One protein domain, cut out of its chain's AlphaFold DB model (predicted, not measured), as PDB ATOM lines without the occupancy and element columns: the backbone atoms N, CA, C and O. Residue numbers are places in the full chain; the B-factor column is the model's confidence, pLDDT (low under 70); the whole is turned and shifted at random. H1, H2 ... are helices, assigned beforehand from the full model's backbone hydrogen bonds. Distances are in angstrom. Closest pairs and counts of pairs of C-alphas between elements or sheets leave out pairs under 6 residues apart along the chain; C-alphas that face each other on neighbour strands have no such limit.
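What this domain is: This is residues 2 to 63 of the 293 residues of an uncharacterized protein of Penicillium nordicum (UniProt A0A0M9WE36). A lopsided helical hairpin, with H1 and the much longer H2 side by side, has the short helix H3 packed steeply across one side of the pair. H2 runs on beyond the first residue of H1, and residues 45 to 50 fold back from its end to H3; the turn at the other end, residues 15 to 20, sticks out. The printed part has 62 residues with three named helices in the order H1, H2, H3 and no named strand, and its class is all helix. It is only just compact, close to loose, with a radius of gyration of the C-alphas of 12.3 A, and an elongated outline of 40 by 23 by 15 A.

How they stand to each other: H1, residues 2 to 14, and H2, residues 20 to 44, form a helical hairpin and run opposite ways at a shallow tilt of 7 degrees. They touch, H2 with residues 22 to 33 alone, and the closest C-alphas are those of Ser 13 and Lys 23, 6.2 A apart. H3, residues 51 to 56, touches residues 2 to 7 of H1 alone at a steep tilt of 52 degrees, the same way, with the C-alphas of Ser 3 and Ile 51 closest at 4.4 A. H3 also touches residues 30 to 34 of H2 alone, at a steep tilt of 57 degrees, opposite ways; the closest C-alphas are those of Phe 34 and Ile 51, 6.1 A apart. The helix packing is mostly crossed, but only just, with 1 of 3 pairs at a shallow tilt. In H1, H2 and H3 every O i to N i+4 pair is within hydrogen-bond range.

Where its parts are: H1 begins at C-alpha 2 (-40.479, -11.494, -37.217) and is 18.6 A long. H2 measures 35.8 A from C-alpha 20 to C-alpha 44 (-53.215, -4.638, -29.710). H3 is 8.8 A long and ends at C-alpha 56 (-45.816, -25.116, -37.672).

The domain as a whole: The two C-alphas farthest apart are those of Asp 18 and His 44, at 40.0 A. The link from H1 to H2 is tight and that from H2 to H3 is short. The printed part has no cut, and no printed residue is under 70 in pLDDT.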
ATOM      1  N   ALA A   2     -41.182 -10.397 -37.896       86.25
ATOM      2  CA  ALA A   2     -40.479 -11.494 -37.217       86.25
ATOM      3  C   ALA A   2     -40.274 -12.728 -38.116       86.25
ATOM      4  O   ALA A   2     -39.148 -13.212 -38.233       86.25
ATOM      5  N   SER A   3     -41.323 -13.159 -38.830       91.75
ATOM      6  CA  SER A   3     -41.266 -14.286 -39.776       91.75
ATOM      7  C   SER A   3     -40.144 -14.156 -40.814       91.75
ATOM      8  O   SER A   3     -39.284 -15.029 -40.908       91.75
ATOM      9  N   THR A   4     -40.075 -13.034 -41.541       91.19
ATOM     10  CA  THR A   4     -39.050 -12.802 -42.576       91.19
ATOM     11  C   THR A   4     -37.634 -12.832 -42.001       91.19
ATOM     12  O   THR A   4     -36.730 -13.416 -42.599       91.19
ATOM     13  N   SER A   5     -37.430 -12.225 -40.828       92.50
ATOM     14  CA  SER A   5     -36.129 -12.214 -40.156       92.50
ATOM     15  C   SER A   5     -35.692 -13.623 -39.752       92.50
ATOM     16  O   SER A   5     -34.541 -13.991 -39.975       92.50
ATOM     17  N   ILE A   6     -36.608 -14.434 -39.222       93.44
ATOM     18  CA  ILE A   6     -36.323 -15.816 -38.824       93.44
ATOM     19  C   ILE A   6     -36.089 -16.712 -40.038       93.44
ATOM     20  O   ILE A   6     -35.134 -17.483 -40.044       93.44
ATOM     21  N   GLN A   7     -36.888 -16.580 -41.098       91.25
ATOM     22  CA  GLN A   7     -36.665 -17.306 -42.351       91.25
ATOM     23  C   GLN A   7     -35.283 -16.993 -42.937       91.25
ATOM     24  O   GLN A   7     -34.571 -17.904 -43.348       91.25
ATOM     25  N   TYR A   8     -34.854 -15.728 -42.900       92.19
ATOM     26  CA  TYR A   8     -33.509 -15.340 -43.321       92.19
ATOM     27  C   TYR A   8     -32.410 -15.982 -42.456       92.19
ATOM     28  O   TYR A   8     -31.427 -16.500 -42.992       92.19
ATOM     29  N   LEU A   9     -32.574 -15.995 -41.128       91.31
ATOM     30  CA  LEU A   9     -31.642 -16.671 -40.217       91.31
ATOM     31  C   LEU A   9     -31.590 -18.183 -40.472       91.31
ATOM     32  O   LEU A   9     -30.499 -18.752 -40.528       91.31
ATOM     33  N   ASN A  10     -32.742 -18.815 -40.706       88.56
ATOM     34  CA  ASN A  10     -32.837 -20.226 -41.072       88.56
ATOM     35  C   ASN A  10     -32.064 -20.515 -42.363       88.56
ATOM     36  O   ASN A  10     -31.211 -21.403 -42.362       88.56
ATOM     37  N   SER A  11     -32.261 -19.724 -43.421       88.81
ATOM     38  CA  SER A  11     -31.508 -19.853 -44.677       88.81
ATOM     39  C   SER A  11     -29.997 -19.706 -44.470       88.81
ATOM     40  O   SER A  11     -29.212 -20.460 -45.042       88.81
ATOM     41  N   ARG A  12     -29.556 -18.785 -43.600       86.50
ATOM     42  CA  ARG A  12     -28.129 -18.644 -43.251       86.50
ATOM     43  C   ARG A  12     -27.589 -19.839 -42.471       86.50
ATOM     44  O   ARG A  12     -26.450 -20.234 -42.696       86.50
ATOM     45  N   SER A  13     -28.384 -20.424 -41.578       87.44
ATOM     46  CA  SER A  13     -27.979 -21.615 -40.822       87.44
ATOM     47  C   SER A  13     -27.790 -22.841 -41.721       87.44
ATOM     48  O   SER A  13     -26.923 -23.669 -41.460       87.44
ATOM     49  N   GLN A  14     -28.543 -22.934 -42.824       84.88
ATOM     50  CA  GLN A  14     -28.379 -24.002 -43.812       84.88
ATOM     51  C   GLN A  14     -27.027 -23.921 -44.535       84.88
ATOM     52  O   GLN A  14     -26.472 -24.956 -44.893       84.88
ATOM     53  N   ALA A  15     -26.458 -22.719 -44.686       85.25
ATOM     54  CA  ALA A  15     -25.126 -22.520 -45.260       85.25
ATOM     55  C   ALA A  15     -23.975 -22.938 -44.318       85.25
ATOM     56  O   ALA A  15     -22.832 -23.032 -44.756       85.25
ATOM     57  N   SER A  16     -24.258 -23.192 -43.034       84.56
ATOM     58  CA  SER A  16     -23.292 -23.683 -42.041       84.56
ATOM     59  C   SER A  16     -23.883 -24.896 -41.304       84.56
ATOM     60  O   SER A  16     -24.320 -24.787 -40.154       84.56
ATOM     61  N   PRO A  17     -23.964 -26.062 -41.973       76.50
ATOM     62  CA  PRO A  17     -24.728 -27.203 -41.477       76.50
ATOM     63  C   PRO A  17     -24.181 -27.792 -40.169       76.50
ATOM     64  O   PRO A  17     -24.978 -28.316 -39.388       76.50
ATOM     65  N   ASP A  18     -22.885 -27.640 -39.904       86.75
ATOM     66  CA  ASP A  18     -22.213 -28.186 -38.718       86.75
ATOM     67  C   ASP A  18     -22.421 -27.329 -37.458       86.75
ATOM     68  O   ASP A  18     -22.092 -27.742 -36.345       86.75
ATOM     69  N   ASN A  19     -23.001 -26.130 -37.594       86.38
ATOM     70  CA  ASN A  19     -23.250 -25.244 -36.462       86.38
ATOM     71  C   ASN A  19     -24.575 -25.591 -35.757       86.38
ATOM     72  O   ASN A  19     -25.608 -24.935 -35.928       86.38
ATOM     73  N   HIS A  20     -24.542 -26.661 -34.962       85.31
ATOM     74  CA  HIS A  20     -25.688 -27.152 -34.190       85.31
ATOM     75  C   HIS A  20     -26.192 -26.153 -33.137       85.31
ATOM     76  O   HIS A  20     -27.397 -26.084 -32.878       85.31
ATOM     77  N   GLU A  21     -25.294 -25.357 -32.556       87.06
ATOM     78  CA  GLU A  21     -25.642 -24.327 -31.576       87.06
ATOM     79  C   GLU A  21     -26.468 -23.212 -32.226       87.06
ATOM     80  O   GLU A  21     -27.548 -22.873 -31.741       87.06
ATOM     81  N   LEU A  22     -26.027 -22.705 -33.384       88.06
ATOM     82  CA  LEU A  22     -26.755 -21.689 -34.142       88.06
ATOM     83  C   LEU A  22     -28.166 -22.160 -34.510       88.06
ATOM     84  O   LEU A  22     -29.125 -21.414 -34.330       88.06
ATOM     85  N   LYS A  23     -28.306 -23.403 -34.984       87.94
ATOM     86  CA  LYS A  23     -29.616 -23.991 -35.308       87.94
ATOM     87  C   LYS A  23     -30.528 -24.054 -34.081       87.94
ATOM     88  O   LYS A  23     -31.687 -23.657 -34.161       87.94
ATOM     89  N   SER A  24     -29.995 -24.492 -32.940       88.75
ATOM     90  CA  SER A  24     -30.744 -24.580 -31.679       88.75
ATOM     91  C   SER A  24     -31.193 -23.201 -31.185       88.75
ATOM     92  O   SER A  24     -32.351 -23.024 -30.806       88.75
ATOM     93  N   ASN A  25     -30.318 -22.197 -31.280       89.44
ATOM     94  CA  ASN A  25     -30.631 -20.818 -30.911       89.44
ATOM     95  C   ASN A  25     -31.700 -20.201 -31.822       89.44
ATOM     96  O   ASN A  25     -32.577 -19.492 -31.334       89.44
ATOM     97  N   ILE A  26     -31.680 -20.492 -33.128       91.94
ATOM     98  CA  ILE A  26     -32.720 -20.015 -34.050       91.94
ATOM     99  C   ILE A  26     -34.070 -20.677 -33.749       91.94
ATOM    100  O   ILE A  26     -35.091 -19.992 -33.779       91.94
ATOM    101  N   ILE A  27     -34.097 -21.969 -33.397       91.75
ATOM    102  CA  ILE A  27     -35.328 -22.644 -32.952       91.75
ATOM    103  C   ILE A  27     -35.886 -21.953 -31.701       91.75
ATOM    104  O   ILE A  27     -37.051 -21.560 -31.692       91.75
ATOM    105  N   LEU A  28     -35.059 -21.741 -30.671       91.25
ATOM    106  CA  LEU A  28     -35.472 -21.058 -29.438       91.25
ATOM    107  C   LEU A  28     -35.990 -19.642 -29.710       91.25
ATOM    108  O   LEU A  28     -37.060 -19.275 -29.226       91.25
ATOM    109  N   LEU A  29     -35.270 -18.874 -30.531       92.31
ATOM    110  CA  LEU A  29     -35.676 -17.532 -30.939       92.31
ATOM    111  C   LEU A  29     -37.012 -17.548 -31.688       92.31
ATOM    112  O   LEU A  29     -37.829 -16.657 -31.480       92.31
ATOM    113  N   SER A  30     -37.249 -18.558 -32.529       93.81
ATOM    114  CA  SER A  30     -38.504 -18.688 -33.274       93.81
ATOM    115  C   SER A  30     -39.687 -18.848 -32.330       93.81
ATOM    116  O   SER A  30     -40.665 -18.109 -32.436       93.81
ATOM    117  N   TRP A  31     -39.568 -19.757 -31.362       94.12
ATOM    118  CA  TRP A  31     -40.596 -19.996 -30.351       94.12
ATOM    119  C   TRP A  31     -40.806 -18.793 -29.420       94.12
ATOM    120  O   TRP A  31     -41.950 -18.453 -29.126       94.12
ATOM    121  N   ALA A  32     -39.735 -18.108 -29.009       92.06
ATOM    122  CA  ALA A  32     -39.830 -16.897 -28.190       92.06
ATOM    123  C   ALA A  32     -40.489 -15.727 -28.946       92.06
ATOM    124  O   ALA A  32     -41.327 -15.012 -28.392       92.06
ATOM    125  N   ALA A  33     -40.146 -15.549 -30.228       93.38
ATOM    126  CA  ALA A  33     -40.768 -14.548 -31.090       93.38
ATOM    127  C   ALA A  33     -42.255 -14.845 -31.310       93.38
ATOM    128  O   ALA A  33     -43.064 -13.924 -31.284       93.38
ATOM    129  N   PHE A  34     -42.620 -16.119 -31.478       93.69
ATOM    130  CA  PHE A  34     -44.014 -16.543 -31.565       93.69
ATOM    131  C   PHE A  34     -44.799 -16.236 -30.287       93.69
ATOM    132  O   PHE A  34     -45.860 -15.628 -30.379       93.69
ATOM    133  N   ASP A  35     -44.278 -16.595 -29.110       91.81
ATOM    134  CA  ASP A  35     -44.954 -16.309 -27.836       91.81
ATOM    135  C   ASP A  35     -45.184 -14.801 -27.640       91.81
ATOM    136  O   ASP A  35     -46.301 -14.371 -27.347       91.81
ATOM    137  N   THR A  36     -44.146 -14.002 -27.907       90.06
ATOM    138  CA  THR A  36     -44.202 -12.536 -27.802       90.06
ATOM    139  C   THR A  36     -45.179 -11.931 -28.811       90.06
ATOM    140  O   THR A  36     -45.987 -11.075 -28.458       90.06
ATOM    141  N   GLU A  37     -45.139 -12.368 -30.073       91.44
ATOM    142  CA  GLU A  37     -46.048 -11.864 -31.107       91.44
ATOM    143  C   GLU A  37     -47.504 -12.214 -30.777       91.44
ATOM    144  O   GLU A  37     -48.385 -11.374 -30.947       91.44
ATOM    145  N   CYS A  38     -47.772 -13.414 -30.253       90.44
ATOM    146  CA  CYS A  38     -49.117 -13.789 -29.831       90.44
ATOM    147  C   CYS A  38     -49.653 -12.910 -28.692       90.44
ATOM    148  O   CYS A  38     -50.831 -12.560 -28.735       90.44
ATOM    149  N   ASP A  39     -48.827 -12.534 -27.709       88.31
ATOM    150  CA  ASP A  39     -49.228 -11.566 -26.674       88.31
ATOM    151  C   ASP A  39     -49.601 -10.210 -27.280       88.31
ATOM    152  O   ASP A  39     -50.664  -9.664 -26.991       88.31
ATOM    153  N   LEU A  40     -48.750  -9.689 -28.166       87.44
ATOM    154  CA  LEU A  40     -48.969  -8.383 -28.786       87.44
ATOM    155  C   LEU A  40     -50.208  -8.365 -29.688       87.44
ATOM    156  O   LEU A  40     -50.947  -7.384 -29.698       87.44
ATOM    157  N   ILE A  41     -50.457  -9.438 -30.443       88.38
ATOM    158  CA  ILE A  41     -51.657  -9.561 -31.283       88.38
ATOM    159  C   ILE A  41     -52.915  -9.632 -30.416       88.38
ATOM    160  O   ILE A  41     -53.906  -8.986 -30.753       88.38
ATOM    161  N   ALA A  42     -52.885 -10.414 -29.331       82.81
ATOM    162  CA  ALA A  42     -54.039 -10.585 -28.453       82.81
ATOM    163  C   ALA A  42     -54.468  -9.266 -27.792       82.81
ATOM    164  O   ALA A  42     -55.664  -9.038 -27.628       82.81
ATOM    165  N   GLU A  43     -53.511  -8.396 -27.461       81.50
ATOM    166  CA  GLU A  43     -53.785  -7.109 -26.816       81.50
ATOM    167  C   GLU A  43     -54.069  -5.988 -27.833       81.50
ATOM    168  O   GLU A  43     -55.076  -5.284 -27.746       81.50
ATOM    169  N   HIS A  44     -53.215  -5.826 -28.846       82.62
ATOM    170  CA  HIS A  44     -53.215  -4.638 -29.710       82.62
ATOM    171  C   HIS A  44     -53.806  -4.868 -31.107       82.62
ATOM    172  O   HIS A  44     -53.828  -3.939 -31.913       82.62
ATOM    173  N   HIS A  45     -54.280  -6.079 -31.421       81.00
ATOM    174  CA  HIS A  45     -54.866  -6.423 -32.727       81.00
ATOM    175  C   HIS A  45     -53.939  -6.100 -33.916       81.00
ATOM    176  O   HIS A  45     -54.381  -5.679 -34.988       81.00
ATOM    177  N   LEU A  46     -52.630  -6.284 -33.723       85.62
ATOM    178  CA  LEU A  46     -51.624  -5.985 -34.742       85.62
ATOM    179  C   LEU A  46     -51.701  -6.960 -35.932       85.62
ATOM    180  O   LEU A  46     -52.112  -8.114 -35.768       85.62
ATOM    181  N   PRO A  47     -51.246  -6.541 -37.130       87.94
ATOM    182  CA  PRO A  47     -51.075  -7.450 -38.257       87.94
ATOM    183  C   PRO A  47     -50.128  -8.605 -37.912       87.94
ATOM    184  O   PRO A  47     -49.049  -8.393 -37.356       87.94
ATOM    185  N   ARG A  48     -50.509  -9.830 -38.290       88.69
ATOM    186  CA  ARG A  48     -49.670 -11.023 -38.094       88.69
ATOM    187  C   ARG A  48     -48.433 -10.952 -38.984       88.69
ATOM    188  O   ARG A  48     -48.553 -10.642 -40.168       88.69
ATOM    189  N   SER A  49     -47.260 -11.319 -38.464       92.44
ATOM    190  CA  SER A  49     -46.056 -11.398 -39.305       92.44
ATOM    191  C   SER A  49     -45.992 -12.674 -40.145       92.44
ATOM    192  O   SER A  49     -45.166 -12.774 -41.051       92.44
ATOM    193  N   GLY A  50     -46.840 -13.657 -39.826       91.25
ATOM    194  CA  GLY A  50     -46.812 -15.002 -40.392       91.25
ATOM    195  C   GLY A  50     -45.867 -15.956 -39.656       91.25
ATOM    196  O   GLY A  50     -45.563 -17.018 -40.192       91.25
ATOM    197  N   ILE A  51     -45.396 -15.600 -38.454       92.88
ATOM    198  CA  ILE A  51     -44.510 -16.453 -37.645       92.88
ATOM    199  C   ILE A  51     -45.162 -17.791 -37.269       92.88
ATOM    200  O   ILE A  51     -44.466 -18.792 -37.146       92.88
ATOM    201  N   GLU A  52     -46.493 -17.836 -37.172       90.31
ATOM    202  CA  GLU A  52     -47.265 -19.069 -36.960       90.31
ATOM    203  C   GLU A  52     -46.920 -20.160 -37.990       90.31
ATOM    204  O   GLU A  52     -46.608 -21.282 -37.607       90.31
ATOM    205  N   HIS A  53     -46.816 -19.800 -39.275       91.00
ATOM    206  CA  HIS A  53     -46.476 -20.734 -40.353       91.00
ATOM    207  C   HIS A  53     -45.039 -21.253 -40.237       91.00
ATOM    208  O   HIS A  53     -44.734 -22.369 -40.650       91.00
ATOM    209  N   VAL A  54     -44.133 -20.433 -39.695       90.88
ATOM    210  CA  VAL A  54     -42.752 -20.855 -39.432       90.88
ATOM    211  C   VAL A  54     -42.736 -21.850 -38.279       90.88
ATOM    212  O   VAL A  54     -42.070 -22.878 -38.373       90.88
ATOM    213  N   ILE A  55     -43.487 -21.573 -37.214       92.38
ATOM    214  CA  ILE A  55     -43.586 -22.444 -36.042       92.38
ATOM    215  C   ILE A  55     -44.195 -23.799 -36.376       92.38
ATOM    216  O   ILE A  55     -43.678 -24.806 -35.900       92.38
ATOM    217  N   ASP A  56     -45.208 -23.852 -37.239       89.06
ATOM    218  CA  ASP A  56     -45.816 -25.116 -37.672       89.06
ATOM    219  C   ASP A  56     -44.806 -26.073 -38.331       89.06
ATOM    220  O   ASP A  56     -44.976 -27.292 -38.294       89.06
ATOM    221  N   LEU A  57     -43.727 -25.525 -38.900       88.88
ATOM    222  CA  LEU A  57     -42.635 -26.273 -39.527       88.88
ATOM    223  C   LEU A  57     -41.384 -26.380 -38.639       88.88
ATOM    224  O   LEU A  57     -40.406 -27.022 -39.028       88.88
ATOM    225  N   THR A  58     -41.382 -25.750 -37.463       89.62
ATOM    226  CA  THR A  58     -40.227 -25.702 -36.560       89.62
ATOM    227  C   THR A  58     -40.346 -26.804 -35.505       89.62
ATOM    228  O   THR A  58     -41.371 -26.903 -34.829       89.62
ATOM    229  N   PRO A  59     -39.310 -27.640 -35.301       88.81
ATOM    230  CA  PRO A  59     -39.336 -28.638 -34.239       88.81
ATOM    231  C   PRO A  59     -39.400 -27.977 -32.857       88.81
ATOM    232  O   PRO A  59     -39.000 -26.824 -32.669       88.81
ATOM    233  N   PHE A  60     -39.856 -28.731 -31.855       84.94
ATOM    234  CA  PHE A  60     -39.744 -28.273 -30.473       84.94
ATOM    235  C   PHE A  60     -38.274 -28.050 -30.091       84.94
ATOM    236  O   PHE A  60     -37.399 -28.800 -30.542       84.94
ATOM    237  N   PRO A  61     -37.983 -27.038 -29.256       85.12
ATOM    238  CA  PRO A  61     -36.622 -26.790 -28.826       85.12
ATOM    239  C   PRO A  61     -36.087 -27.976 -28.024       85.12
ATOM    240  O   PRO A  61     -36.762 -28.525 -27.153       85.12
ATOM    241  N   THR A  62     -34.852 -28.359 -28.335       80.62
ATOM    242  CA  THR A  62     -34.100 -29.360 -27.578       80.62
ATOM    243  C   THR A  62     -33.222 -28.633 -26.572       80.62
ATOM    244  O   THR A  62     -32.561 -27.655 -26.919       80.62
ATOM    245  N   PHE A  63     -33.211 -29.105 -25.329       80.06
ATOM    246  CA  PHE A  63     -32.418 -28.514 -24.258       80.06
ATOM    247  C   PHE A  63     -31.323 -29.486 -23.840       80.06
ATOM    248  O   PHE A  63     -31.570 -30.680 -23.709       80.06
TER     249      PHE A  63